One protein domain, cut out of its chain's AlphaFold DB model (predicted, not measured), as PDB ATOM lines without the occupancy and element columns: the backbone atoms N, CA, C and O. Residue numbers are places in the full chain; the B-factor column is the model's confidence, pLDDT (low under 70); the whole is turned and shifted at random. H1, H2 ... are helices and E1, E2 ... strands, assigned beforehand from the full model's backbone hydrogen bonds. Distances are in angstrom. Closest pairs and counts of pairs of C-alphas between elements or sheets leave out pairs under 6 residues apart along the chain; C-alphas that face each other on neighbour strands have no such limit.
ATOM      1  N   GLU A  20      42.724 -29.341  41.257       57.91
ATOM      2  CA  GLU A  20      42.847 -29.399  39.810       57.91
ATOM      3  C   GLU A  20      43.535 -28.113  39.357       57.91
ATOM      4  O   GLU A  20      43.128 -27.009  39.719       57.91
ATOM      5  N   GLU A  21      44.626 -28.266  38.610       70.25
ATOM      6  CA  GLU A  21      45.371 -27.135  38.071       70.25
ATOM      7  C   GLU A  21      44.442 -26.267  37.210       70.25
ATOM      8  O   GLU A  21      43.720 -26.787  36.354       70.25
ATOM      9  N   SER A  22      44.462 -24.948  37.415       79.06
ATOM     10  CA  SER A  22      43.673 -24.043  36.576       79.06
ATOM     11  C   SER A  22      44.281 -23.914  35.180       79.06
ATOM     12  O   SER A  22      45.483 -24.104  34.964       79.06
ATOM     13  N   VAL A  23      43.462 -23.552  34.198       80.94
ATOM     14  CA  VAL A  23      43.917 -23.297  32.828       80.94
ATOM     15  C   VAL A  23      44.958 -22.180  32.798       80.94
ATOM     16  O   VAL A  23      45.949 -22.308  32.080       80.94
ATOM     17  N   ALA A  24      44.789 -21.127  33.605       83.56
ATOM     18  CA  ALA A  24      45.778 -20.061  33.746       83.56
ATOM     19  C   ALA A  24      47.155 -20.614  34.158       83.56
ATOM     20  O   ALA A  24      48.145 -20.369  33.470       83.56
ATOM     21  N   GLN A  25      47.206 -21.448  35.203       84.19
ATOM     22  CA  GLN A  25      48.439 -22.108  35.656       84.19
ATOM     23  C   GLN A  25      49.023 -23.033  34.577       84.19
ATOM     24  O   GLN A  25      50.236 -23.059  34.340       84.19
ATOM     25  N   LYS A  26      48.162 -23.766  33.860       86.31
ATOM     26  CA  LYS A  26      48.592 -24.664  32.787       86.31
ATOM     27  C   LYS A  26      49.204 -23.909  31.604       86.31
ATOM     28  O   LYS A  26      50.199 -24.382  31.051       86.31
ATOM     29  N   LEU A  27      48.654 -22.757  31.220       87.56
ATOM     30  CA  LEU A  27      49.139 -21.942  30.097       87.56
ATOM     31  C   LEU A  27      50.561 -21.411  30.324       87.56
ATOM     32  O   LEU A  27      51.340 -21.343  29.373       87.56
ATOM     33  N   GLU A  28      50.947 -21.119  31.569       84.50
ATOM     34  CA  GLU A  28      52.306 -20.653  31.889       84.50
ATOM     35  C   GLU A  28      53.381 -21.692  31.541       84.50
ATOM     36  O   GLU A  28      54.478 -21.369  31.062       84.50
ATOM     37  N   LYS A  29      53.061 -22.972  31.744       84.00
ATOM     38  CA  LYS A  29      53.999 -24.083  31.545       84.00
ATOM     39  C   LYS A  29      53.788 -24.855  30.248       84.00
ATOM     40  O   LYS A  29      54.706 -25.550  29.814       84.00
ATOM     41  N   ALA A  30      52.620 -24.745  29.621       82.69
ATOM     42  CA  ALA A  30      52.326 -25.452  28.386       82.69
ATOM     43  C   ALA A  30      53.289 -25.016  27.262       82.69
ATOM     44  O   ALA A  30      53.603 -23.828  27.135       82.69
ATOM     45  N   PRO A  31      53.783 -25.961  26.443       83.25
ATOM     46  CA  PRO A  31      54.567 -25.621  25.259       83.25
ATOM     47  C   PRO A  31      53.688 -25.018  24.155       83.25
ATOM     48  O   PRO A  31      54.161 -24.194  23.382       83.25
ATOM     49  N   ILE A  32      52.419 -25.427  24.088       87.56
ATOM     50  CA  ILE A  32      51.426 -24.931  23.139       87.56
ATOM     51  C   ILE A  32      50.017 -25.154  23.691       87.56
ATOM     52  O   ILE A  32      49.786 -26.119  24.431       87.56
ATOM     53  N   ALA A  33      49.090 -24.273  23.319       90.75
ATOM     54  CA  ALA A  33      47.670 -24.423  23.595       90.75
ATOM     55  C   ALA A  33      46.836 -23.914  22.412       90.75
ATOM     56  O   ALA A  33      47.136 -22.869  21.827       90.75
ATOM     57  N   TYR A  34      45.784 -24.655  22.080       90.44
ATOM     58  CA  TYR A  34      44.869 -24.353  20.984       90.44
ATOM     59  C   TYR A  34      43.479 -24.107  21.540       90.44
ATOM     60  O   TYR A  34      42.945 -24.960  22.235       90.44
ATOM     61  N   TYR A  35      42.868 -22.981  21.213       89.50
ATOM     62  CA  TYR A  35      41.461 -22.751  21.497       89.50
ATOM     63  C   TYR A  35      40.634 -23.019  20.250       89.50
ATOM     64  O   TYR A  35      40.967 -22.546  19.159       89.50
ATOM     65  N   GLY A  36      39.556 -23.773  20.408       85.38
ATOM     66  CA  GLY A  36      38.707 -24.134  19.289       85.38
ATOM     67  C   GLY A  36      37.703 -25.215  19.638       85.38
ATOM     68  O   GLY A  36      37.484 -25.512  20.812       85.38
ATOM     69  N   ALA A  37      37.096 -25.806  18.616       82.50
ATOM     70  CA  ALA A  37      36.087 -26.845  18.775       82.50
ATOM     71  C   ALA A  37      36.629 -28.206  18.339       82.50
ATOM     72  O   ALA A  37      37.302 -28.317  17.309       82.50
ATOM     73  N   ASN A  38      36.301 -29.259  19.092       74.06
ATOM     74  CA  ASN A  38      36.560 -30.614  18.616       74.06
ATOM     75  C   ASN A  38      35.598 -30.907  17.455       74.06
ATOM     76  O   ASN A  38      34.393 -30.709  17.581       74.06
ATOM     77  N   LEU A  39      36.121 -31.342  16.317       74.31
ATOM     78  CA  LEU A  39      35.338 -31.823  15.178       74.31
ATOM     79  C   LEU A  39      35.070 -33.319  15.303       74.31
ATOM     80  O   LEU A  39      34.023 -33.796  14.884       74.31
ATOM     81  N   GLU A  40      36.026 -34.052  15.868       73.06
ATOM     82  CA  GLU A  40      35.956 -35.498  16.022       73.06
ATOM     83  C   GLU A  40      36.853 -35.929  17.180       73.06
ATOM     84  O   GLU A  40      37.956 -35.407  17.341       73.06
ATOM     85  N   SER A  41      36.402 -36.903  17.962       71.12
ATOM     86  CA  SER A  41      37.234 -37.565  18.958       71.12
ATOM     87  C   SER A  41      37.081 -39.066  18.808       71.12
ATOM     88  O   SER A  41      35.968 -39.583  18.889       71.12
ATOM     89  N   VAL A  42      38.190 -39.753  18.557       74.06
ATOM     90  CA  VAL A  42      38.219 -41.198  18.350       74.06
ATOM     91  C   VAL A  42      39.147 -41.822  19.372       74.06
ATOM     92  O   VAL A  42      40.308 -41.430  19.489       74.06
ATOM     93  N   LEU A  43      38.643 -42.822  20.081       74.44
ATOM     94  CA  LEU A  43      39.441 -43.671  20.946       74.44
ATOM     95  C   LEU A  43      39.827 -44.941  20.183       74.44
ATOM     96  O   LEU A  43      38.970 -45.622  19.619       74.44
ATOM     97  N   TYR A  44      41.113 -45.271  20.175       78.12
ATOM     98  CA  TYR A  44      41.606 -46.535  19.647       78.12
ATOM     99  C   TYR A  44      42.176 -47.384  20.780       78.12
ATOM    100  O   TYR A  44      43.119 -46.959  21.444       78.12
ATOM    101  N   SER A  45      41.621 -48.579  20.986       81.38
ATOM    102  CA  SER A  45      42.193 -49.579  21.893       81.38
ATOM    103  C   SER A  45      43.316 -50.347  21.201       81.38
ATOM    104  O   SER A  45      43.197 -50.668  20.017       81.38
ATOM    105  N   ILE A  46      44.375 -50.687  21.941       81.88
ATOM    106  CA  ILE A  46      45.421 -51.603  21.464       81.88
ATOM    107  C   ILE A  46      44.892 -52.995  21.104       81.88
ATOM    108  O   ILE A  46      45.479 -53.676  20.261       81.88
ATOM    109  N   ASP A  47      43.775 -53.397  21.707       79.56
ATOM    110  CA  ASP A  47      43.179 -54.711  21.481       79.56
ATOM    111  C   ASP A  47      42.474 -54.790  20.116       79.56
ATOM    112  O   ASP A  47      42.371 -55.869  19.532       79.56
ATOM    113  N   ASP A  48      42.091 -53.646  19.536       80.62
ATOM    114  CA  ASP A  48      41.530 -53.547  18.184       80.62
ATOM    115  C   ASP A  48      42.620 -53.211  17.150       80.62
ATOM    116  O   ASP A  48      42.683 -52.129  16.548       80.62
ATOM    117  N   LYS A  49      43.526 -54.174  16.950       74.06
ATOM    118  CA  LYS A  49      44.674 -54.032  16.039       74.06
ATOM    119  C   LYS A  49      44.256 -53.734  14.598       74.06
ATOM    120  O   LYS A  49      44.911 -52.937  13.933       74.06
ATOM    121  N   GLN A  50      43.152 -54.318  14.126       76.00
ATOM    122  CA  GLN A  50      42.669 -54.096  12.760       76.00
ATOM    123  C   GLN A  50      42.226 -52.644  12.548       76.00
ATOM    124  O   GLN A  50      42.613 -52.024  11.554       76.00
ATOM    125  N   LYS A  51      41.461 -52.063  13.481       77.25
ATOM    126  CA  LYS A  51      41.039 -50.656  13.392       77.25
ATOM    127  C   LYS A  51      42.228 -49.706  13.497       77.25
ATOM    128  O   LYS A  51      42.289 -48.736  12.736       77.25
ATOM    129  N   LEU A  52      43.192 -49.998  14.374       79.81
ATOM    130  CA  LEU A  52      44.445 -49.245  14.489       79.81
ATOM    131  C   LEU A  52      45.244 -49.249  13.178       79.81
ATOM    132  O   LEU A  52      45.633 -48.185  12.692       79.81
ATOM    133  N   GLU A  53      45.455 -50.419  12.573       78.62
ATOM    134  CA  GLU A  53      46.185 -50.550  11.308       78.62
ATOM    135  C   GLU A  53      45.466 -49.825  10.163       78.62
ATOM    136  O   GLU A  53      46.074 -49.019   9.453       78.62
ATOM    137  N   LEU A  54      44.154 -50.032  10.023       79.69
ATOM    138  CA  LEU A  54      43.358 -49.425   8.954       79.69
ATOM    139  C   LEU A  54      43.304 -47.894   9.041       79.69
ATOM    140  O   LEU A  54      43.334 -47.216   8.009       79.69
ATOM    141  N   LYS A  55      43.190 -47.332  10.251       79.12
ATOM    142  CA  LYS A  55      42.952 -45.892  10.448       79.12
ATOM    143  C   LYS A  55      44.230 -45.090  10.679       79.12
ATOM    144  O   LYS A  55      44.313 -43.956  10.197       79.12
ATOM    145  N   LEU A  56      45.221 -45.657  11.371       81.62
ATOM    146  CA  LEU A  56      46.428 -44.937  11.785       81.62
ATOM    147  C   LEU A  56      47.666 -45.325  10.989       81.62
ATOM    148  O   LEU A  56      48.406 -44.426  10.610       81.62
ATOM    149  N   ALA A  57      47.903 -46.604  10.683       77.75
ATOM    150  CA  ALA A  57      49.159 -46.992  10.029       77.75
ATOM    151  C   ALA A  57      49.329 -46.337   8.645       77.75
ATOM    152  O   ALA A  57      50.447 -46.017   8.245       77.75
ATOM    153  N   LYS A  58      48.220 -46.066   7.941       78.75
ATOM    154  CA  LYS A  58      48.226 -45.376   6.641       78.75
ATOM    155  C   LYS A  58      48.359 -43.853   6.750       78.75
ATOM    156  O   LYS A  58      49.101 -43.253   5.979       78.75
ATOM    157  N   ASN A  59      47.620 -43.226   7.667       82.25
ATOM    158  CA  ASN A  59      47.483 -41.763   7.722       82.25
ATOM    159  C   ASN A  59      48.443 -41.103   8.729       82.25
ATOM    160  O   ASN A  59      48.806 -39.942   8.569       82.25
ATOM    161  N   TYR A  60      48.860 -41.850   9.755       87.00
ATOM    162  CA  TYR A  60      49.713 -41.413  10.862       87.00
ATOM    163  C   TYR A  60      50.709 -42.529  11.266       87.00
ATOM    164  O   TYR A  60      50.706 -42.979  12.416       87.00
ATOM    165  N   PRO A  61      51.575 -42.998  10.343       85.06
ATOM    166  CA  PRO A  61      52.424 -44.180  10.547       85.06
ATOM    167  C   PRO A  61      53.341 -44.077  11.771       85.06
ATOM    168  O   PRO A  61      53.532 -45.052  12.496       85.06
ATOM    169  N   GLU A  62      53.884 -42.890  12.037       86.88
ATOM    170  CA  GLU A  62      54.780 -42.671  13.177       86.88
ATOM    171  C   GLU A  62      54.030 -42.667  14.515       86.88
ATOM    172  O   GLU A  62      54.536 -43.186  15.511       86.88
ATOM    173  N   VAL A  63      52.786 -42.174  14.540       86.12
ATOM    174  CA  VAL A  63      51.924 -42.246  15.732       86.12
ATOM    175  C   VAL A  63      51.577 -43.699  16.035       86.12
ATOM    176  O   VAL A  63      51.703 -44.121  17.183       86.12
ATOM    177  N   TYR A  64      51.210 -44.472  15.007       87.06
ATOM    178  CA  TYR A  64      50.926 -45.901  15.134       87.06
ATOM    179  C   TYR A  64      52.116 -46.661  15.737       87.06
ATOM    180  O   TYR A  64      51.974 -47.285  16.787       87.06
ATOM    181  N   LYS A  65      53.316 -46.538  15.147       87.56
ATOM    182  CA  LYS A  65      54.532 -47.198  15.660       87.56
ATOM    183  C   LYS A  65      54.848 -46.798  17.100       87.56
ATOM    184  O   LYS A  65      55.166 -47.656  17.922       87.56
ATOM    185  N   THR A  66      54.749 -45.503  17.411       87.56
ATOM    186  CA  THR A  66      55.052 -44.992  18.756       87.56
ATOM    187  C   THR A  66      54.058 -45.526  19.783       87.56
ATOM    188  O   THR A  66      54.463 -45.904  20.878       87.56
ATOM    189  N   PHE A  67      52.769 -45.584  19.441       87.19
ATOM    190  CA  PHE A  67      51.730 -46.084  20.338       87.19
ATOM    191  C   PHE A  67      51.912 -47.570  20.658       87.19
ATOM    192  O   PHE A  67      51.935 -47.927  21.836       87.19
ATOM    193  N   ILE A  68      52.119 -48.409  19.636       88.56
ATOM    194  CA  ILE A  68      52.355 -49.850  19.820       88.56
ATOM    195  C   ILE A  68      53.605 -50.085  20.674       88.56
ATOM    196  O   ILE A  68      53.530 -50.740  21.710       88.56
ATOM    197  N   GLY A  69      54.735 -49.465  20.314       86.00
ATOM    198  CA  GLY A  69      55.981 -49.634  21.066       86.00
ATOM    199  C   GLY A  69      55.885 -49.145  22.516       86.00
ATOM    200  O   GLY A  69      56.434 -49.769  23.425       86.00
ATOM    201  N   TRP A  70      55.163 -48.046  22.758       88.19
ATOM    202  CA  TRP A  70      54.916 -47.544  24.109       88.19
ATOM    203  C   TRP A  70      54.075 -48.516  24.941       88.19
ATOM    204  O   TRP A  70      54.419 -48.782  26.096       88.19
ATOM    205  N   ALA A  71      52.995 -49.043  24.370       87.06
ATOM    206  CA  ALA A  71      52.099 -49.956  25.059       87.06
ATOM    207  C   ALA A  71      52.777 -51.299  25.369       87.06
ATOM    208  O   ALA A  71      52.724 -51.747  26.513       87.06
ATOM    209  N   ASP A  72      53.521 -51.870  24.416       87.88
ATOM    210  CA  ASP A  72      54.295 -53.103  24.619       87.88
ATOM    211  C   ASP A  72      55.321 -52.943  25.748       87.88
ATOM    212  O   ASP A  72      55.416 -53.772  26.659       87.88
ATOM    213  N   TYR A  73      56.065 -51.831  25.734       87.00
ATOM    214  CA  TYR A  73      57.019 -51.509  26.792       87.00
ATOM    215  C   TYR A  73      56.335 -51.411  28.164       87.00
ATOM    216  O   TYR A  73      56.848 -51.932  29.160       87.00
ATOM    217  N   LYS A  74      55.171 -50.754  28.235       83.75
ATOM    218  CA  LYS A  74      54.422 -50.593  29.487       83.75
ATOM    219  C   LYS A  74      53.821 -51.902  29.984       83.75
ATOM    220  O   LYS A  74      53.910 -52.155  31.183       83.75
ATOM    221  N   GLN A  75      53.276 -52.734  29.100       86.31
ATOM    222  CA  GLN A  75      52.747 -54.046  29.462       86.31
ATOM    223  C   GLN A  75      53.852 -54.947  30.013       86.31
ATOM    224  O   GLN A  75      53.674 -55.581  31.052       86.31
ATOM    225  N   LYS A  76      55.022 -54.958  29.364       87.38
ATOM    226  CA  LYS A  76      56.176 -55.729  29.834       87.38
ATOM    227  C   LYS A  76      56.607 -55.294  31.234       87.38
ATOM    228  O   LYS A  76      56.760 -56.132  32.116       87.38
ATOM    229  N   LEU A  77      56.726 -53.985  31.456       83.38
ATOM    230  CA  LEU A  77      57.076 -53.433  32.764       83.38
ATOM    231  C   LEU A  77      56.036 -53.781  33.842       83.38
ATOM    232  O   LEU A  77      56.408 -54.034  34.985       83.38
ATOM    233  N   LEU A  78      54.744 -53.779  33.503       80.88
ATOM    234  CA  LEU A  78      53.670 -54.149  34.426       80.88
ATOM    235  C   LEU A  78      53.770 -55.626  34.826       80.88
ATOM    236  O   LEU A  78      53.758 -55.932  36.016       80.88
ATOM    237  N   ASN A  79      53.943 -56.516  33.846       86.25
ATOM    238  CA  ASN A  79      54.095 -57.954  34.072       86.25
ATOM    239  C   ASN A  79      55.318 -58.254  34.949       86.25
ATOM    240  O   ASN A  79      55.188 -58.917  35.972       86.25
ATOM    241  N   GLU A  80      56.476 -57.661  34.634       86.12
ATOM    242  CA  GLU A  80      57.698 -57.816  35.437       86.12
ATOM    243  C   GLU A  80      57.493 -57.406  36.903       86.12
ATOM    244  O   GLU A  80      58.063 -58.006  37.818       86.12
ATOM    245  N   ARG A  81      56.681 -56.373  37.153       81.75
ATOM    246  CA  ARG A  81      56.378 -55.919  38.514       81.75
ATOM    247  C   ARG A  81      55.346 -56.798  39.215       81.75
ATOM    248  O   ARG A  81      55.479 -56.999  40.420       81.75
ATOM    249  N   LEU A  82      54.353 -57.324  38.499       81.19
ATOM    250  CA  LEU A  82      53.393 -58.298  39.034       81.19
ATOM    251  C   LEU A  82      54.079 -59.608  39.424       81.19
ATOM    252  O   LEU A  82      53.777 -60.167  40.481       81.19
ATOM    253  N   ASP A  83      55.052 -60.047  38.626       84.50
ATOM    254  CA  ASP A  83      55.866 -61.232  38.899       84.50
ATOM    255  C   ASP A  83      56.697 -61.069  40.178       84.50
ATOM    256  O   ASP A  83      56.839 -62.012  40.956       84.50
ATOM    257  N   GLN A  84      57.183 -59.853  40.435       83.38
ATOM    258  CA  GLN A  84      57.940 -59.496  41.640       83.38
ATOM    259  C   GLN A  84      57.051 -59.195  42.861       83.38
ATOM    260  O   GLN A  84      57.572 -59.029  43.965       83.38
ATOM    261  N   ALA A  85      55.731 -59.085  42.688       76.50
ATOM    262  CA  ALA A  85      54.805 -58.751  43.763       76.50
ATOM    263  C   ALA A  85      54.377 -59.992  44.571       76.50
ATOM    264  O   ALA A  85      54.199 -61.066  43.996       76.50
ATOM    265  N   PRO A  86      54.128 -59.865  45.887       77.69
ATOM    266  CA  PRO A  86      53.567 -60.932  46.695       77.69
ATOM    267  C   PRO A  86      52.186 -61.310  46.228       77.69
ATOM    268  O   PRO A  86      51.407 -60.469  45.772       77.69
ATOM    269  N   GLU A  87      51.847 -62.552  46.528       75.00
ATOM    270  CA  GLU A  87      50.561 -63.162  46.232       75.00
ATOM    271  C   GLU A  87      49.372 -62.293  46.668       75.00
ATOM    272  O   GLU A  87      48.473 -62.046  45.871       75.00
ATOM    273  N   LYS A  88      49.407 -61.712  47.878       67.50
ATOM    274  CA  LYS A  88      48.343 -60.813  48.363       67.50
ATOM    275  C   LYS A  88      48.101 -59.621  47.430       67.50
ATOM    276  O   LYS A  88      46.954 -59.241  47.217       67.50
ATOM    277  N   TYR A  89      49.155 -59.012  46.891       64.19
ATOM    278  CA  TYR A  89      49.024 -57.846  46.014       64.19
ATOM    279  C   TYR A  89      48.682 -58.246  44.583       64.19
ATOM    280  O   TYR A  89      47.892 -57.563  43.941       64.19
ATOM    281  N   ARG A  90      49.205 -59.379  44.109       71.50
ATOM    282  CA  ARG A  90      48.811 -59.949  42.819       71.50
ATOM    283  C   ARG A  90      47.317 -60.283  42.796       71.50
ATOM    284  O   ARG A  90      46.613 -59.839  41.900       71.50
ATOM    285  N   HIS A  91      46.810 -60.922  43.847       64.69
ATOM    286  CA  HIS A  91      45.390 -61.247  43.967       64.69
ATOM    287  C   HIS A  91      44.498 -59.996  44.025       64.69
ATOM    288  O   HIS A  91      43.462 -59.928  43.368       64.69
ATOM    289  N   VAL A  92      44.902 -58.965  44.781       60.03
ATOM    290  CA  VAL A  92      44.158 -57.691  44.822       60.03
ATOM    291  C   VAL A  92      44.209 -56.975  43.470       60.03
ATOM    292  O   VAL A  92      43.209 -56.386  43.066       60.03
ATOM    293  N   PHE A  93      45.341 -57.032  42.764       73.69
ATOM    294  CA  PHE A  93      45.475 -56.491  41.415       73.69
ATOM    295  C   PHE A  93      44.512 -57.186  40.451       73.69
ATOM    296  O   PHE A  93      43.723 -56.510  39.802       73.69
ATOM    297  N   GLU A  94      44.531 -58.519  40.406       72.19
ATOM    298  CA  GLU A  94      43.680 -59.330  39.528       72.19
ATOM    299  C   GLU A  94      42.199 -59.096  39.817       72.19
ATOM    300  O   GLU A  94      41.431 -58.827  38.895       72.19
ATOM    301  N   LYS A  95      41.805 -59.104  41.098       62.28
ATOM    302  CA  LYS A  95      40.427 -58.822  41.511       62.28
ATOM    303  C   LYS A  95      39.983 -57.428  41.067       62.28
ATOM    304  O   LYS A  95      38.885 -57.276  40.541       62.28
ATOM    305  N   ARG A  96      40.824 -56.409  41.275       62.31
ATOM    306  CA  ARG A  96      40.508 -55.027  40.888       62.31
ATOM    307  C   ARG A  96      40.452 -54.863  39.379       62.31
ATOM    308  O   ARG A  96      39.524 -54.230  38.904       62.31
ATOM    309  N   ASN A  97      41.395 -55.446  38.643       70.38
ATOM    310  CA  ASN A  97      41.410 -55.394  37.187       70.38
ATOM    311  C   ASN A  97      40.184 -56.113  36.592       70.38
ATOM    312  O   ASN A  97      39.558 -55.587  35.682       70.38
ATOM    313  N   ALA A  98      39.772 -57.252  37.165       65.75
ATOM    314  CA  ALA A  98      38.561 -57.983  36.771       65.75
ATOM    315  C   ALA A  98      37.245 -57.262  37.126       65.75
ATOM    316  O   ALA A  98      36.196 -57.553  36.546       65.75
ATOM    317  N   ALA A  99      37.284 -56.340  38.091       57.66
ATOM    318  CA  ALA A  99      36.151 -55.482  38.417       57.66
ATOM    319  C   ALA A  99      35.983 -54.319  37.421       57.66
ATOM    320  O   ALA A  99      34.900 -53.745  37.386       57.66
ATOM    321  N   MET A 100      37.009 -53.999  36.616       60.84
ATOM    322  CA  MET A 100      36.960 -52.916  35.630       60.84
ATOM    323  C   MET A 100      36.249 -53.357  34.350       60.84
ATOM    324  O   MET A 100      36.623 -54.365  33.753       60.84
ATOM    325  N   GLU A 101      35.268 -52.572  33.897       59.38
ATOM    326  CA  GLU A 101      34.595 -52.806  32.608       59.38
ATOM    327  C   GLU A 101      35.525 -52.564  31.409       59.38
ATOM    328  O   GLU A 101      35.474 -53.302  30.429       59.38
ATOM    329  N   GLN A 102      36.425 -51.580  31.509       64.06
ATOM    330  CA  GLN A 102      37.437 -51.280  30.497       64.06
ATOM    331  C   GLN A 102      38.817 -51.139  31.144       64.06
ATOM    332  O   GLN A 102      38.980 -50.452  32.153       64.06
ATOM    333  N   HIS A 103      39.822 -51.782  30.553       71.81
ATOM    334  CA  HIS A 103      41.230 -51.650  30.919       71.81
ATOM    335  C   HIS A 103      42.101 -51.932  29.688       71.81
ATOM    336  O   HIS A 103      41.677 -52.645  28.787       71.81
ATOM    337  N   GLY A 104      43.303 -51.363  29.629       76.94
ATOM    338  CA  GLY A 104      44.218 -51.520  28.501       76.94
ATOM    339  C   GLY A 104      44.928 -50.228  28.107       76.94
ATOM    340  O   GLY A 104      44.959 -49.239  28.847       76.94
ATOM    341  N   PHE A 105      45.537 -50.249  26.924       82.00
ATOM    342  CA  PHE A 105      46.222 -49.097  26.344       82.00
ATOM    343  C   PHE A 105      45.366 -48.474  25.258       82.00
ATOM    344  O   PHE A 105      44.877 -49.161  24.363       82.00
ATOM    345  N   PHE A 106      45.247 -47.154  25.309       80.56
ATOM    346  CA  PHE A 106      44.384 -46.402  24.423       80.56
ATOM    347  C   PHE A 106      45.120 -45.230  23.787       80.56
ATOM    348  O   PHE A 106      45.955 -44.571  24.418       80.56
ATOM    349  N   LEU A 107      44.767 -44.948  22.538       79.62
ATOM    350  CA  LEU A 107      45.154 -43.748  21.822       79.62
ATOM    351  C   LEU A 107      43.912 -42.890  21.585       79.62
ATOM    352  O   LEU A 107      43.019 -43.272  20.833       79.62
ATOM    353  N   VAL A 108      43.872 -41.714  22.199       79.50
ATOM    354  CA  VAL A 108      42.848 -40.698  21.942       79.50
ATOM    355  C   VAL A 108      43.313 -39.846  20.768       79.50
ATOM    356  O   VAL A 108      44.400 -39.273  20.816       79.50
ATOM    357  N   HIS A 109      42.495 -39.736  19.732       82.25
ATOM    358  CA  HIS A 109      42.707 -38.861  18.586       82.25
ATOM    359  C   HIS A 109      41.626 -37.781  18.560       82.25
ATOM    360  O   HIS A 109      40.459 -38.083  18.332       82.25
ATOM    361  N   ASN A 110      42.020 -36.527  18.759       79.69
ATOM    362  CA  ASN A 110      41.150 -35.362  18.635       79.69
ATOM    363  C   ASN A 110      41.463 -34.608  17.349       79.69
ATOM    364  O   ASN A 110      42.610 -34.233  17.110       79.69
ATOM    365  N   LEU A 111      40.441 -34.334  16.550       83.19
ATOM    366  CA  LEU A 111      40.536 -33.474  15.385       83.19
ATOM    367  C   LEU A 111      39.923 -32.123  15.723       83.19
ATOM    368  O   LEU A 111      38.710 -31.995  15.805       83.19
ATOM    369  N   VAL A 112      40.752 -31.106  15.895       84.88
ATOM    370  CA  VAL A 112      40.342 -29.796  16.403       84.88
ATOM    371  C   VAL A 112      40.289 -28.780  15.267       84.88
ATOM    372  O   VAL A 112      41.239 -28.666  14.488       84.88
ATOM    373  N   LEU A 113      39.193 -28.023  15.189       88.69
ATOM    374  CA  LEU A 113      39.129 -26.760  14.456       88.69
ATOM    375  C   LEU A 113      39.691 -25.668  15.362       88.69
ATOM    376  O   LEU A 113      39.085 -25.346  16.382       88.69
ATOM    377  N   VAL A 114      40.851 -25.126  15.009       88.94
ATOM    378  CA  VAL A 114      41.556 -24.128  15.815       88.94
ATOM    379  C   VAL A 114      41.054 -22.740  15.440       88.94
ATOM    380  O   VAL A 114      41.141 -22.329  14.285       88.94
ATOM    381  N   GLU A 115      40.555 -22.003  16.427       88.56
ATOM    382  CA  GLU A 115      40.133 -20.608  16.280       88.56
ATOM    383  C   GLU A 115      41.217 -19.638  16.756       88.56
ATOM    384  O   GLU A 115      41.382 -18.557  16.185       88.56
ATOM    385  N   LYS A 116      41.962 -20.015  17.803       90.38
ATOM    386  CA  LYS A 116      43.066 -19.227  18.360       90.38
ATOM    387  C   LYS A 116      44.204 -20.121  18.847       90.38
ATOM    388  O   LYS A 116      43.987 -21.252  19.274       90.38
ATOM    389  N   ILE A 117      45.415 -19.578  18.835       91.12
ATOM    390  CA  ILE A 117      46.616 -20.194  19.407       91.12
ATOM    391  C   ILE A 117      47.120 -19.289  20.521       91.12
ATOM    392  O   ILE A 117      47.154 -18.069  20.361       91.12
ATOM    393  N   TYR A 118      47.495 -19.878  21.651       90.00
ATOM    394  CA  TYR A 118      48.110 -19.119  22.730       90.00
ATOM    395  C   TYR A 118      49.575 -18.828  22.397       90.00
ATOM    396  O   TYR A 118      50.388 -19.750  22.298       90.00
ATOM    397  N   ASP A 119      49.920 -17.552  22.235       87.12
ATOM    398  CA  ASP A 119      51.307 -17.116  22.119       87.12
ATOM    399  C   ASP A 119      51.889 -16.882  23.513       87.12
ATOM    400  O   ASP A 119      51.537 -15.936  24.221       87.12
ATOM    401  N   LYS A 120      52.830 -17.745  23.890       83.25
ATOM    402  CA  LYS A 120      53.489 -17.713  25.195       83.25
ATOM    403  C   LYS A 120      54.320 -16.448  25.421       83.25
ATOM    404  O   LYS A 120      54.469 -16.028  26.567       83.25
ATOM    405  N   ASN A 121      54.859 -15.845  24.359       84.88
ATOM    406  CA  ASN A 121      55.725 -14.672  24.479       84.88
ATOM    407  C   ASN A 121      54.911 -13.414  24.777       84.88
ATOM    408  O   ASN A 121      55.230 -12.676  25.706       84.88
ATOM    409  N   SER A 122      53.843 -13.186  24.010       83.81
ATOM    410  CA  SER A 122      52.937 -12.055  24.236       83.81
ATOM    411  C   SER A 122      51.902 -12.314  25.334       83.81
ATOM    412  O   SER A 122      51.269 -11.368  25.791       83.81
ATOM    413  N   LYS A 123      51.730 -13.572  25.766       84.00
ATOM    414  CA  LYS A 123      50.650 -14.039  26.653       84.00
ATOM    415  C   LYS A 123      49.250 -13.738  26.103       84.00
ATOM    416  O   LYS A 123      48.314 -13.533  26.874       84.00
ATOM    417  N   THR A 124      49.094 -13.716  24.779       84.62
ATOM    418  CA  THR A 124      47.819 -13.402  24.114       84.62
ATOM    419  C   THR A 124      47.375 -14.496  23.148       84.62
ATOM    420  O   THR A 124      48.153 -15.350  22.727       84.62
ATOM    421  N   TRP A 125      46.089 -14.470  22.797       88.81
ATOM    422  CA  TRP A 125      45.490 -15.382  21.829       88.81
ATOM    423  C   TRP A 125      45.558 -14.802  20.420       88.81
ATOM    424  O   TRP A 125      44.863 -13.836  20.090       88.81
ATOM    425  N   ILE A 126      46.356 -15.429  19.563       90.69
ATOM    426  CA  ILE A 126      46.550 -15.010  18.176       90.69
ATOM    427  C   ILE A 126      45.744 -15.886  17.220       90.69
ATOM    428  O   ILE A 126      45.382 -17.021  17.535       90.69
ATOM    429  N   SER A 127      45.427 -15.348  16.046       90.94
ATOM    430  CA  SER A 127      44.773 -16.133  14.997       90.94
ATOM    431  C   SER A 127      45.747 -17.184  14.439       90.94
ATOM    432  O   SER A 127      46.919 -16.858  14.235       90.94
ATOM    433  N   PRO A 128      45.290 -18.426  14.192       89.56
ATOM    434  CA  PRO A 128      46.130 -19.478  13.631       89.56
ATOM    435  C   PRO A 128      46.530 -19.146  12.196       89.56
ATOM    436  O   PRO A 128      45.787 -18.482  11.464       89.56
ATOM    437  N   LYS A 129      47.677 -19.666  11.757       88.75
ATOM    438  CA  LYS A 129      47.994 -19.694  10.326       88.75
ATOM    439  C   LYS A 129      47.047 -20.660   9.592       88.75
ATOM    440  O   LYS A 129      46.487 -21.555  10.233       88.75
ATOM    441  N   PRO A 130      46.857 -20.538   8.264       84.19
ATOM    442  CA  PRO A 130      45.969 -21.426   7.508       84.19
ATOM    443  C   PRO A 130      46.249 -22.923   7.726       84.19
ATOM    444  O   PRO A 130      45.325 -23.713   7.903       84.19
ATOM    445  N   GLU A 131      47.522 -23.310   7.807       81.44
ATOM    446  CA  GLU A 131      47.987 -24.675   8.085       81.44
ATOM    447  C   GLU A 131      47.783 -25.142   9.545       81.44
ATOM    448  O   GLU A 131      48.019 -26.306   9.891       81.44
ATOM    449  N   GLU A 132      47.347 -24.242  10.426       82.12
ATOM    450  CA  GLU A 132      47.064 -24.502  11.838       82.12
ATOM    451  C   GLU A 132      45.575 -24.449  12.171       82.12
ATOM    452  O   GLU A 132      45.204 -24.867  13.263       82.12
ATOM    453  N   ALA A 133      44.722 -24.024  11.235       83.38
ATOM    454  CA  ALA A 133      43.273 -23.939  11.422       83.38
ATOM    455  C   ALA A 133      42.616 -25.307  11.701       83.38
ATOM    456  O   ALA A 133      41.519 -25.366  12.250       83.38
ATOM    457  N   ARG A 134      43.283 -26.419  11.364       87.00
ATOM    458  CA  ARG A 134      42.854 -27.781  11.710       87.00
ATOM    459  C   ARG A 134      44.031 -28.593  12.243       87.00
ATOM    460  O   ARG A 134      45.069 -28.669  11.587       87.00
ATOM    461  N   LYS A 135      43.876 -29.231  13.407       86.62
ATOM    462  CA  LYS A 135      44.935 -30.030  14.047       86.62
ATOM    463  C   LYS A 135      44.445 -31.387  14.531       86.62
ATOM    464  O   LYS A 135      43.426 -31.475  15.202       86.62
ATOM    465  N   SER A 136      45.223 -32.424  14.231       86.06
ATOM    466  CA  SER A 136      45.104 -33.740  14.862       86.06
ATOM    467  C   SER A 136      45.986 -33.784  16.105       86.06
ATOM    468  O   SER A 136      47.202 -33.608  16.008       86.06
ATOM    469  N   LEU A 137      45.379 -34.020  17.263       84.94
ATOM    470  CA  LEU A 137      46.045 -34.186  18.548       84.94
ATOM    471  C   LEU A 137      45.907 -35.640  18.993       84.94
ATOM    472  O   LEU A 137      44.813 -36.201  18.951       84.94
ATOM    473  N   PHE A 138      47.017 -36.243  19.413       82.94
ATOM    474  CA  PHE A 138      47.075 -37.644  19.819       82.94
ATOM    475  C   PHE A 138      47.551 -37.768  21.261       82.94
ATOM    476  O   PHE A 138      48.575 -37.189  21.628       82.94
ATOM    477  N   TYR A 139      46.853 -38.573  22.056       77.81
ATOM    478  CA  TYR A 139      47.170 -38.795  23.461       77.81
ATOM    479  C   TYR A 139      47.217 -40.285  23.770       77.81
ATOM    480  O   TYR A 139      46.301 -41.024  23.430       77.81
ATOM    481  N   MET A 140      48.275 -40.721  24.446       79.25
ATOM    482  CA  MET A 140      48.421 -42.106  24.902       79.25
ATOM    483  C   MET A 140      47.976 -42.215  26.356       79.25
ATOM    484  O   MET A 140      48.503 -41.491  27.211       79.25
ATOM    485  N   ALA A 141      47.051 -43.130  26.624       74.38
ATOM    486  CA  ALA A 141      46.489 -43.400  27.938       74.38
ATOM    487  C   ALA A 141      46.618 -44.891  28.277       74.38
ATOM    488  O   ALA A 141      46.539 -45.755  27.408       74.38
ATOM    489  N   TYR A 142      46.857 -45.185  29.552       75.62
ATOM    490  CA  TYR A 142      46.721 -46.533  30.093       75.62
ATOM    491  C   TYR A 142      45.646 -46.480  31.159       75.62
ATOM    492  O   TYR A 142      45.752 -45.669  32.086       75.62
ATOM    493  N   VAL A 143      44.653 -47.341  31.000       72.38
ATOM    494  CA  VAL A 143      43.523 -47.460  31.905       72.38
ATOM    495  C   VAL A 143      43.614 -48.804  32.578       72.38
ATOM    496  O   VAL A 143      43.635 -49.835  31.917       72.38
ATOM    497  N   GLY A 144      43.742 -48.805  33.892       67.50
ATOM    498  CA  GLY A 144      43.982 -50.051  34.593       67.50
ATOM    499  C   GLY A 144      44.660 -49.863  35.922       67.50
ATOM    500  O   GLY A 144      45.061 -48.767  36.327       67.50
ATOM    501  N   VAL A 145      44.793 -50.982  36.606       69.56
ATOM    502  CA  VAL A 145      45.518 -51.051  37.856       69.56
ATOM    503  C   VAL A 145      47.021 -50.970  37.566       69.56
ATOM    504  O   VAL A 145      47.523 -51.637  36.674       69.56
ATOM    505  N   ASP A 146      47.767 -50.163  38.314       69.38
ATOM    506  CA  ASP A 146      49.225 -50.105  38.245       69.38
ATOM    507  C   ASP A 146      49.846 -50.490  39.580       69.38
ATOM    508  O   ASP A 146      49.412 -50.052  40.654       69.38
ATOM    509  N   ILE A 147      50.893 -51.297  39.475       64.69
ATOM    510  CA  ILE A 147      51.691 -51.772  40.589       64.69
ATOM    511  C   ILE A 147      53.043 -51.042  40.564       64.69
ATOM    512  O   ILE A 147      53.825 -51.152  39.615       64.69
ATOM    513  N   SER A 148      53.316 -50.225  41.587       66.12
ATOM    514  CA  SER A 148      54.564 -49.454  41.702       66.12
ATOM    515  C   SER A 148      55.598 -50.172  42.575       66.12
ATOM    516  O   SER A 148      55.262 -50.870  43.533       66.12
ATOM    517  N   LYS A 149      56.884 -49.996  42.238       55.12
ATOM    518  CA  LYS A 149      58.007 -50.632  42.948       55.12
ATOM    519  C   LYS A 149      58.438 -49.872  44.222       55.12
ATOM    520  O   LYS A 149      58.971 -50.507  45.124       55.12
ATOM    521  N   ASP A 150      58.111 -48.581  44.351       48.69
ATOM    522  CA  ASP A 150      58.285 -47.775  45.579       48.69
ATOM    523  C   ASP A 150      56.933 -47.521  46.284       48.69
ATOM    524  O   ASP A 150      55.941 -47.254  45.607       48.69
ATOM    525  N   SER A 151      56.795 -47.562  47.618       46.88
ATOM    526  CA  SER A 151      57.621 -48.225  48.643       46.88
ATOM    527  C   SER A 151      56.741 -49.249  49.382       46.88
ATOM    528  O   SER A 151      55.820 -48.916  50.124       46.88
ATOM    529  N   THR A 152      57.000 -50.529  49.109       50.62
ATOM    530  CA  THR A 152      56.296 -51.735  49.604       50.62
ATOM    531  C   THR A 152      54.853 -51.959  49.109       50.62
ATOM    532  O   THR A 152      53.965 -52.335  49.866       50.62
ATOM    533  N   TRP A 153      54.681 -51.810  47.788       57.22
ATOM    534  CA  TRP A 153      53.580 -52.319  46.945       57.22
ATOM    535  C   TRP A 153      52.189 -51.736  47.198       57.22
ATOM    536  O   TRP A 153      51.321 -52.332  47.830       57.22
ATOM    537  N   LYS A 154      51.944 -50.571  46.598       55.34
ATOM    538  CA  LYS A 154      50.600 -50.009  46.457       55.34
ATOM    539  C   LYS A 154      50.016 -50.372  45.094       55.34
ATOM    540  O   LYS A 154      50.719 -50.407  44.087       55.34
ATOM    541  N   ILE A 155      48.712 -50.620  45.093       56.16
ATOM    542  CA  ILE A 155      47.904 -50.906  43.910       56.16
ATOM    543  C   ILE A 155      47.092 -49.647  43.625       56.16
ATOM    544  O   ILE A 155      46.207 -49.296  44.409       56.16
ATOM    545  N   SER A 156      47.424 -48.963  42.536       52.06
ATOM    546  CA  SER A 156      46.808 -47.695  42.127       52.06
ATOM    547  C   SER A 156      45.940 -47.896  40.888       52.06
ATOM    548  O   SER A 156      46.176 -48.830  40.134       52.06
ATOM    549  N   GLN A 157      44.933 -47.057  40.666       55.28
ATOM    550  CA  GLN A 157      44.160 -47.051  39.422       55.28
ATOM    551  C   GLN A 157      44.617 -45.882  38.552       55.28
ATOM    552  O   GLN A 157      44.816 -44.769  39.042       55.28
ATOM    553  N   ARG A 158      44.791 -46.135  37.255       53.09
ATOM    554  CA  ARG A 158      45.075 -45.125  36.238       53.09
ATOM    555  C   ARG A 158      43.807 -44.932  35.393       53.09
ATOM    556  O   ARG A 158      43.295 -45.898  34.845       53.09
ATOM    557  N   LEU A 159      43.312 -43.689  35.411       50.19
ATOM    558  CA  LEU A 159      42.226 -43.019  34.665       50.19
ATOM    559  C   LEU A 159      41.147 -43.885  33.975       50.19
ATOM    560  O   LEU A 159      41.440 -44.508  32.972       50.19
ATOM    561  N   ILE A 160      39.878 -43.763  34.390       48.03
ATOM    562  CA  ILE A 160      38.698 -44.301  33.665       48.03
ATOM    563  C   ILE A 160      37.796 -43.188  33.097       48.03
ATOM    564  O   ILE A 160      37.155 -43.383  32.071       48.03
ATOM    565  N   SER A 161      37.804 -41.987  33.682       41.62
ATOM    566  CA  SER A 161      36.862 -40.901  33.353       41.62
ATOM    567  C   SER A 161      37.004 -40.284  31.952       41.62
ATOM    568  O   SER A 161      36.174 -39.476  31.562       41.62
ATOM    569  N   LEU A 162      38.028 -40.639  31.165       42.38
ATOM    570  CA  LEU A 162      38.146 -40.180  29.767       42.38
ATOM    571  C   LEU A 162      37.791 -41.249  28.731       42.38
ATOM    572  O   LEU A 162      37.864 -40.960  27.535       42.38
ATOM    573  N   LEU A 163      37.453 -42.473  29.149       45.97
ATOM    574  CA  LEU A 163      37.012 -43.500  28.214       45.97
ATOM    575  C   LEU A 163      35.485 -43.415  28.042       45.97
ATOM    576  O   LEU A 163      34.770 -43.474  29.041       45.97
ATOM    577  N   PRO A 164      34.962 -43.260  26.813       42.53
ATOM    578  CA  PRO A 164      33.534 -43.405  26.565       42.53
ATOM    579  C   PRO A 164      33.082 -44.839  26.885       42.53
ATOM    580  O   PRO A 164      33.773 -45.812  26.578       42.53
ATOM    581  N   SER A 165      31.892 -44.967  27.474       40.81
ATOM    582  CA  SER A 165      31.287 -46.252  27.847       40.81
ATOM    583  C   SER A 165      30.767 -47.067  26.655       40.81
ATOM    584  O   SER A 165      30.304 -48.181  26.851       40.81
ATOM    585  N   ASP A 166      30.857 -46.543  25.430       38.50
ATOM    586  CA  ASP A 166      30.407 -47.207  24.205       38.50
ATOM    587  C   ASP A 166      31.296 -46.846  23.010       38.50
ATOM    588  O   ASP A 166      31.662 -45.681  22.825       38.50
ATOM    589  N   ASP A 167      31.518 -47.817  22.116       35.28
ATOM    590  CA  ASP A 167      32.221 -47.661  20.828       35.28
ATOM    591  C   ASP A 167      31.610 -46.587  19.901       35.28
ATOM    592  O   ASP A 167      32.233 -46.184  18.915       35.28
ATOM    593  N   ASN A 168      30.399 -46.111  20.216       32.06
ATOM    594  CA  ASN A 168      29.628 -45.159  19.417       32.06
ATOM    595  C   ASN A 168      29.284 -43.846  20.131       32.06
ATOM    596  O   ASN A 168      28.664 -42.975  19.515       32.06
ATOM    597  N   GLN A 169      29.709 -43.641  21.381       38.34
ATOM    598  CA  GLN A 169      29.694 -42.291  21.928       38.34
ATOM    599  C   GLN A 169      30.930 -41.569  21.409       38.34
ATOM    600  O   GLN A 169      32.027 -41.661  21.956       38.34
ATOM    601  N   ILE A 170      30.715 -40.818  20.325       39.97
ATOM    602  CA  ILE A 170      31.437 -39.575  20.075       39.97
ATOM    603  C   ILE A 170      31.492 -38.890  21.439       39.97
ATOM    604  O   ILE A 170      30.454 -38.404  21.891       39.97
ATOM    605  N   LEU A 171      32.651 -38.940  22.115       44.88
ATOM    606  CA  LEU A 171      32.939 -38.155  23.316       44.88
ATOM    607  C   LEU A 171      32.213 -36.840  23.121       44.88
ATOM    608  O   LEU A 171      32.458 -36.213  22.088       44.88
ATOM    609  N   GLY A 172      31.253 -36.520  23.985       40.31
ATOM    610  CA  GLY A 172      30.204 -35.533  23.740       40.31
ATOM    611  C   GLY A 172      30.703 -34.079  23.699       40.31
ATOM    612  O   GLY A 172      30.301 -33.195  24.449       40.31
ATOM    613  N   ASN A 173      31.642 -33.874  22.789       50.50
ATOM    614  CA  ASN A 173      32.693 -32.881  22.699       50.50
ATOM    615  C   ASN A 173      32.738 -32.286  21.289       50.50
ATOM    616  O   ASN A 173      33.443 -31.300  21.082       50.50
ATOM    617  N   VAL A 174      32.008 -32.858  20.323       54.38
ATOM    618  CA  VAL A 174      31.934 -32.307  18.968       54.38
ATOM    619  C   VAL A 174      31.146 -31.000  18.998       54.38
ATOM    620  O   VAL A 174      29.992 -30.968  19.414       54.38
ATOM    621  N   GLY A 175      31.795 -29.908  18.594       58.84
ATOM    622  CA  GLY A 175      31.220 -28.558  18.549       58.84
ATOM    623  C   GLY A 175      31.386 -27.710  19.818       58.84
ATOM    624  O   GLY A 175      31.131 -26.508  19.766       58.84
ATOM    625  N   LYS A 176      31.855 -28.276  20.938       67.50
ATOM    626  CA  LYS A 176      32.113 -27.518  22.177       67.50
ATOM    627  C   LYS A 176      33.476 -26.833  22.125       67.50
ATOM    628  O   LYS A 176      34.471 -27.470  21.771       67.50
ATOM    629  N   LYS A 177      33.528 -25.551  22.503       78.50
ATOM    630  CA  LYS A 177      34.771 -24.771  22.535       78.50
ATOM    631  C   LYS A 177      35.563 -25.053  23.808       78.50
ATOM    632  O   LYS A 177      35.006 -25.054  24.904       78.50
ATOM    633  N   ARG A 178      36.853 -25.344  23.660       83.25
ATOM    634  CA  ARG A 178      37.777 -25.689  24.750       83.25
ATOM    635  C   ARG A 178      39.184 -25.203  24.421       83.25
ATOM    636  O   ARG A 178      39.490 -24.871  23.274       83.25
ATOM    637  N   ILE A 179      40.049 -25.220  25.428       85.94
ATOM    638  CA  ILE A 179      41.492 -25.057  25.279       85.94
ATOM    639  C   ILE A 179      42.140 -26.444  25.315       85.94
ATOM    640  O   ILE A 179      42.071 -27.158  26.314       85.94
ATOM    641  N   PHE A 180      42.773 -26.829  24.216       85.06
ATOM    642  CA  PHE A 180      43.479 -28.087  24.035       85.06
ATOM    643  C   PHE A 180      44.973 -27.905  24.276       85.06
ATOM    644  O   PHE A 180      45.611 -27.015  23.710       85.06
ATOM    645  N   PHE A 181      45.538 -28.807  25.065       84.56
ATOM    646  CA  PHE A 181      46.966 -28.938  25.321       84.56
ATOM    647  C   PHE A 181      47.477 -30.247  24.706       84.56
ATOM    648  O   PHE A 181      46.694 -31.108  24.299       84.56
ATOM    649  N   LEU A 182      48.800 -30.436  24.663       78.12
ATOM    650  CA  LEU A 182      49.403 -31.696  24.193       78.12
ATOM    651  C   LEU A 182      49.135 -32.889  25.117       78.12
ATOM    652  O   LEU A 182      49.298 -34.035  24.712       78.12
ATOM    653  N   ASP A 183      48.747 -32.635  26.360       71.88
ATOM    654  CA  ASP A 183      48.583 -33.646  27.400       71.88
ATOM    655  C   ASP A 183      47.224 -33.568  28.106       71.88
ATOM    656  O   ASP A 183      47.047 -34.194  29.147       71.88
ATOM    657  N   GLY A 184      46.271 -32.802  27.573       74.06
ATOM    658  CA  GLY A 184      44.949 -32.630  28.166       74.06
ATOM    659  C   GLY A 184      44.115 -31.559  27.480       74.06
ATOM    660  O   GLY A 184      44.486 -31.046  26.425       74.06
ATOM    661  N   PHE A 185      42.997 -31.204  28.094       76.62
ATOM    662  CA  PHE A 185      42.090 -30.164  27.610       76.62
ATOM    663  C   PHE A 185      41.386 -29.484  28.788       76.62
ATOM    664  O   PHE A 185      41.356 -30.021  29.890       76.62
ATOM    665  N   SER A 186      40.851 -28.284  28.589       71.44
ATOM    666  CA  SER A 186      40.083 -27.568  29.612       71.44
ATOM    667  C   SER A 186      38.625 -28.023  29.683       71.44
ATOM    668  O   SER A 186      38.094 -28.640  28.751       71.44
ATOM    669  N   GLN A 187      37.930 -27.601  30.736       68.75
ATOM    670  CA  GLN A 187      36.472 -27.442  30.709       68.75
ATOM    671  C   GLN A 187      36.004 -26.580  29.517       68.75
ATOM    672  O   GLN A 187      36.811 -25.927  28.844       68.75
ATOM    673  N   GLU A 188      34.700 -26.607  29.231       72.94
ATOM    674  CA  GLU A 188      34.100 -25.771  28.187       72.94
ATOM    675  C   GLU A 188      34.430 -24.294  28.418       72.94
ATOM    676  O   GLU A 188      34.224 -23.749  29.497       72.94
ATOM    677  N   CYS A 189      34.963 -23.654  27.386       72.38
ATOM    678  CA  CYS A 189      35.402 -22.272  27.408       72.38
ATOM    679  C   CYS A 189      34.772 -21.588  26.198       72.38
ATOM    680  O   CYS A 189      35.139 -21.874  25.063       72.38
ATOM    681  N   TYR A 190      33.776 -20.736  26.438       73.50
ATOM    682  CA  TYR A 190      33.057 -20.023  25.377       73.50
ATOM    683  C   TYR A 190      33.641 -18.640  25.088       73.50
ATOM    684  O   TYR A 190      33.381 -18.076  24.023       73.50
ATOM    685  N   ASP A 191      34.438 -18.113  26.019       71.12
ATOM    686  CA  ASP A 191      35.028 -16.787  25.943       71.12
ATOM    687  C   ASP A 191      36.471 -16.793  26.471       71.12
ATOM    688  O   ASP A 191      36.772 -17.384  27.508       71.12
ATOM    689  N   LEU A 192      37.355 -16.127  25.726       73.38
ATOM    690  CA  LEU A 192      38.771 -15.931  26.043       73.38
ATOM    691  C   LEU A 192      39.096 -14.481  26.443       73.38
ATOM    692  O   LEU A 192      40.259 -14.179  26.714       73.38
ATOM    693  N   THR A 193      38.120 -13.568  26.395       64.69
ATOM    694  CA  THR A 193      38.347 -12.123  26.547       64.69
ATOM    695  C   THR A 193      38.602 -11.691  27.988       64.69
ATOM    696  O   THR A 193      39.325 -10.719  28.197       64.69
ATOM    697  N   ASP A 194      38.091 -12.430  28.974       65.38
ATOM    698  CA  ASP A 194      38.342 -12.177  30.392       65.38
ATOM    699  C   ASP A 194      39.311 -13.221  30.968       65.38
ATOM    700  O   ASP A 194      38.971 -14.396  31.135       65.38
ATOM    701  N   SER A 195      40.529 -12.779  31.298       63.19
ATOM    702  CA  SER A 195      41.578 -13.615  31.886       63.19
ATOM    703  C   SER A 195      41.204 -14.197  33.252       63.19
ATOM    704  O   SER A 195      41.715 -15.259  33.599       63.19
ATOM    705  N   SER A 196      40.292 -13.564  34.001       62.06
ATOM    706  CA  SER A 196      39.786 -14.110  35.270       62.06
ATOM    707  C   SER A 196      38.958 -15.387  35.063       62.06
ATOM    708  O   SER A 196      38.908 -16.260  35.931       62.06
ATOM    709  N   THR A 197      38.394 -15.575  33.864       66.50
ATOM    710  CA  THR A 197      37.715 -16.819  33.469       66.50
ATOM    711  C   THR A 197      38.692 -17.994  33.420       66.50
ATOM    712  O   THR A 197      38.335 -19.110  33.783       66.50
ATOM    713  N   LEU A 198      39.950 -17.762  33.025       72.56
ATOM    714  CA  LEU A 198      40.976 -18.810  32.916       72.56
ATOM    715  C   LEU A 198      41.488 -19.289  34.281       72.56
ATOM    716  O   LEU A 198      41.983 -20.411  34.386       72.56
ATOM    717  N   GLU A 199      41.383 -18.453  35.317       73.50
ATOM    718  CA  GLU A 199      41.715 -18.832  36.696       73.50
ATOM    719  C   GLU A 199      40.664 -19.773  37.297       73.50
ATOM    720  O   GLU A 199      41.011 -20.639  38.096       73.50
ATOM    721  N   ASN A 200      39.409 -19.641  36.856       64.31
ATOM    722  CA  ASN A 200      38.275 -20.454  37.295       64.31
ATOM    723  C   ASN A 200      38.012 -21.680  36.402       64.31
ATOM    724  O   ASN A 200      37.215 -22.540  36.763       64.31
ATOM    725  N   LEU A 201      38.659 -21.770  35.234       68.94
ATOM    726  CA  LEU A 201      38.567 -22.930  34.351       68.94
ATOM    727  C   LEU A 201      39.560 -24.007  34.775       68.94
ATOM    728  O   LEU A 201      40.758 -23.745  34.906       68.94
ATOM    729  N   HIS A 202      39.080 -25.240  34.902       69.75
ATOM    730  CA  HIS A 202      39.925 -26.372  35.267       69.75
ATOM    731  C   HIS A 202      40.541 -27.056  34.041       69.75
ATOM    732  O   HIS A 202      39.916 -27.189  32.980       69.75
ATOM    733  N   TYR A 203      41.803 -27.470  34.183       67.19
ATOM    734  CA  TYR A 203      42.508 -28.297  33.210       67.19
ATOM    735  C   TYR A 203      42.352 -29.780  33.557       67.19
ATOM    736  O   TYR A 203      42.692 -30.220  34.654       67.19
ATOM    737  N   HIS A 204      41.931 -30.567  32.570       65.06
ATOM    738  CA  HIS A 204      41.823 -32.013  32.668       65.06
ATOM    739  C   HIS A 204      43.006 -32.675  31.951       65.06
ATOM    740  O   HIS A 204      43.069 -32.677  30.712       65.06
ATOM    741  N   PRO A 205      43.975 -33.239  32.693       62.06
ATOM    742  CA  PRO A 205      45.052 -33.990  32.082       62.06
ATOM    743  C   PRO A 205      44.538 -35.314  31.519       62.06
ATOM    744  O   PRO A 205      43.854 -36.075  32.196       62.06
ATOM    745  N   VAL A 206      44.983 -35.655  30.311       57.41
ATOM    746  CA  VAL A 206      44.807 -37.003  29.745       57.41
ATOM    747  C   VAL A 206      45.751 -38.009  30.421       57.41
ATOM    748  O   VAL A 206      45.519 -39.215  30.397       57.41
TER     749      VAL A 206
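This is residues 20 to 206 of the 516 residues of an uncharacterized protein of Fibrobacter succinogenes (UniProt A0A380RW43). A long, strongly twisted sheet runs through this domain: E1, E2 and E4 lie side by side, and at one end E1 and E2 bend sharply and the sheet folds back on itself through the short strands E6, E7 and E8. H1 packs on this folded-back part and H5 on H1, while toward the other end H3 and H4 cover opposite faces of the sheet, H3 over E2 and E4 and H4 over E4. The printed part has 187 residues, with named elements in the order H1 E1 H2 H3 H4 E2 E3 E4 E5 E6 E7 H5 E8; the class is mixed, and the neighbour strands are antiparallel. It is compact, with a radius of gyration of the C-alphas of 18.7 A and spans of 56 by 38 by 28 A.

The branched sheet has E2, residues 104 to 119, with three neighbours. E1, residues 33 to 45, is on one side of it, with N 109 and O 42 2.8 A apart. On the other side are E3, residues 124 to 126, with N 117 and O 126 at 2.9 A, and E4, residues 134 to 147, with N 108 and O 139 at 2.8 A; E2 and E3 are a hairpin. E4 and E5, residues 155 to 158, form another hairpin, with N 146 and O 156 at 2.8 A. Beside E1 comes E6, residues 177 to 181, with N 180 and O 34 at 2.7 A. E6 and E7, residues 184 to 186, are a hairpin, with N 186 and O 179 at 2.8 A; E8, residues 203 to 205, pairs with E7, with N 204 and O 185 at 2.8 A. These named pairs are within hydrogen-bond range. H3, residues 61 to 83, is on the sheet at a height of 9.4 A, along the strands; H4, residues 87 to 99, is on the opposite face at 9.1 A. H2, residues 49 to 57, only grazes the sheet and forms a helical hairpin with H3, the closest C-alphas being those of Ala 57 and Tyr 64, 5.5 A. H1, residues 23 to 29, is on the sheet and touches H5, residues 195 to 200, about perpendicular at 76 degrees, closest at C-alphas 24 and 198, 5.0 A. In H2, H3 and H4 every O i to N i+4 pair is within hydrogen-bond range; in H1 2 of 3 are, and in H5 0 of 2, with 3 of 3 O i to N i+3 pairs.

H1 begins at C-alpha 23 (43.917, -23.297, 32.828) and E8 ends at C-alpha 205 (45.052, -33.990, 32.082). From first to last C-alpha, E4 is 38.6 A, E2 35.7 A, H3 33.3 A and E1 25.8 A. E1 bends by 108 degrees at residue 36, E2 by 99 degrees at 115.

The C-alphas farthest apart, of Glu 87 and Pro 130, are 57.1 A apart. The printed part has no cut; the link E5 to E6, 18 residues, is long. Mean pLDDT of the printed part is 73.8; 58 residues are under 70, among them 144 to 176.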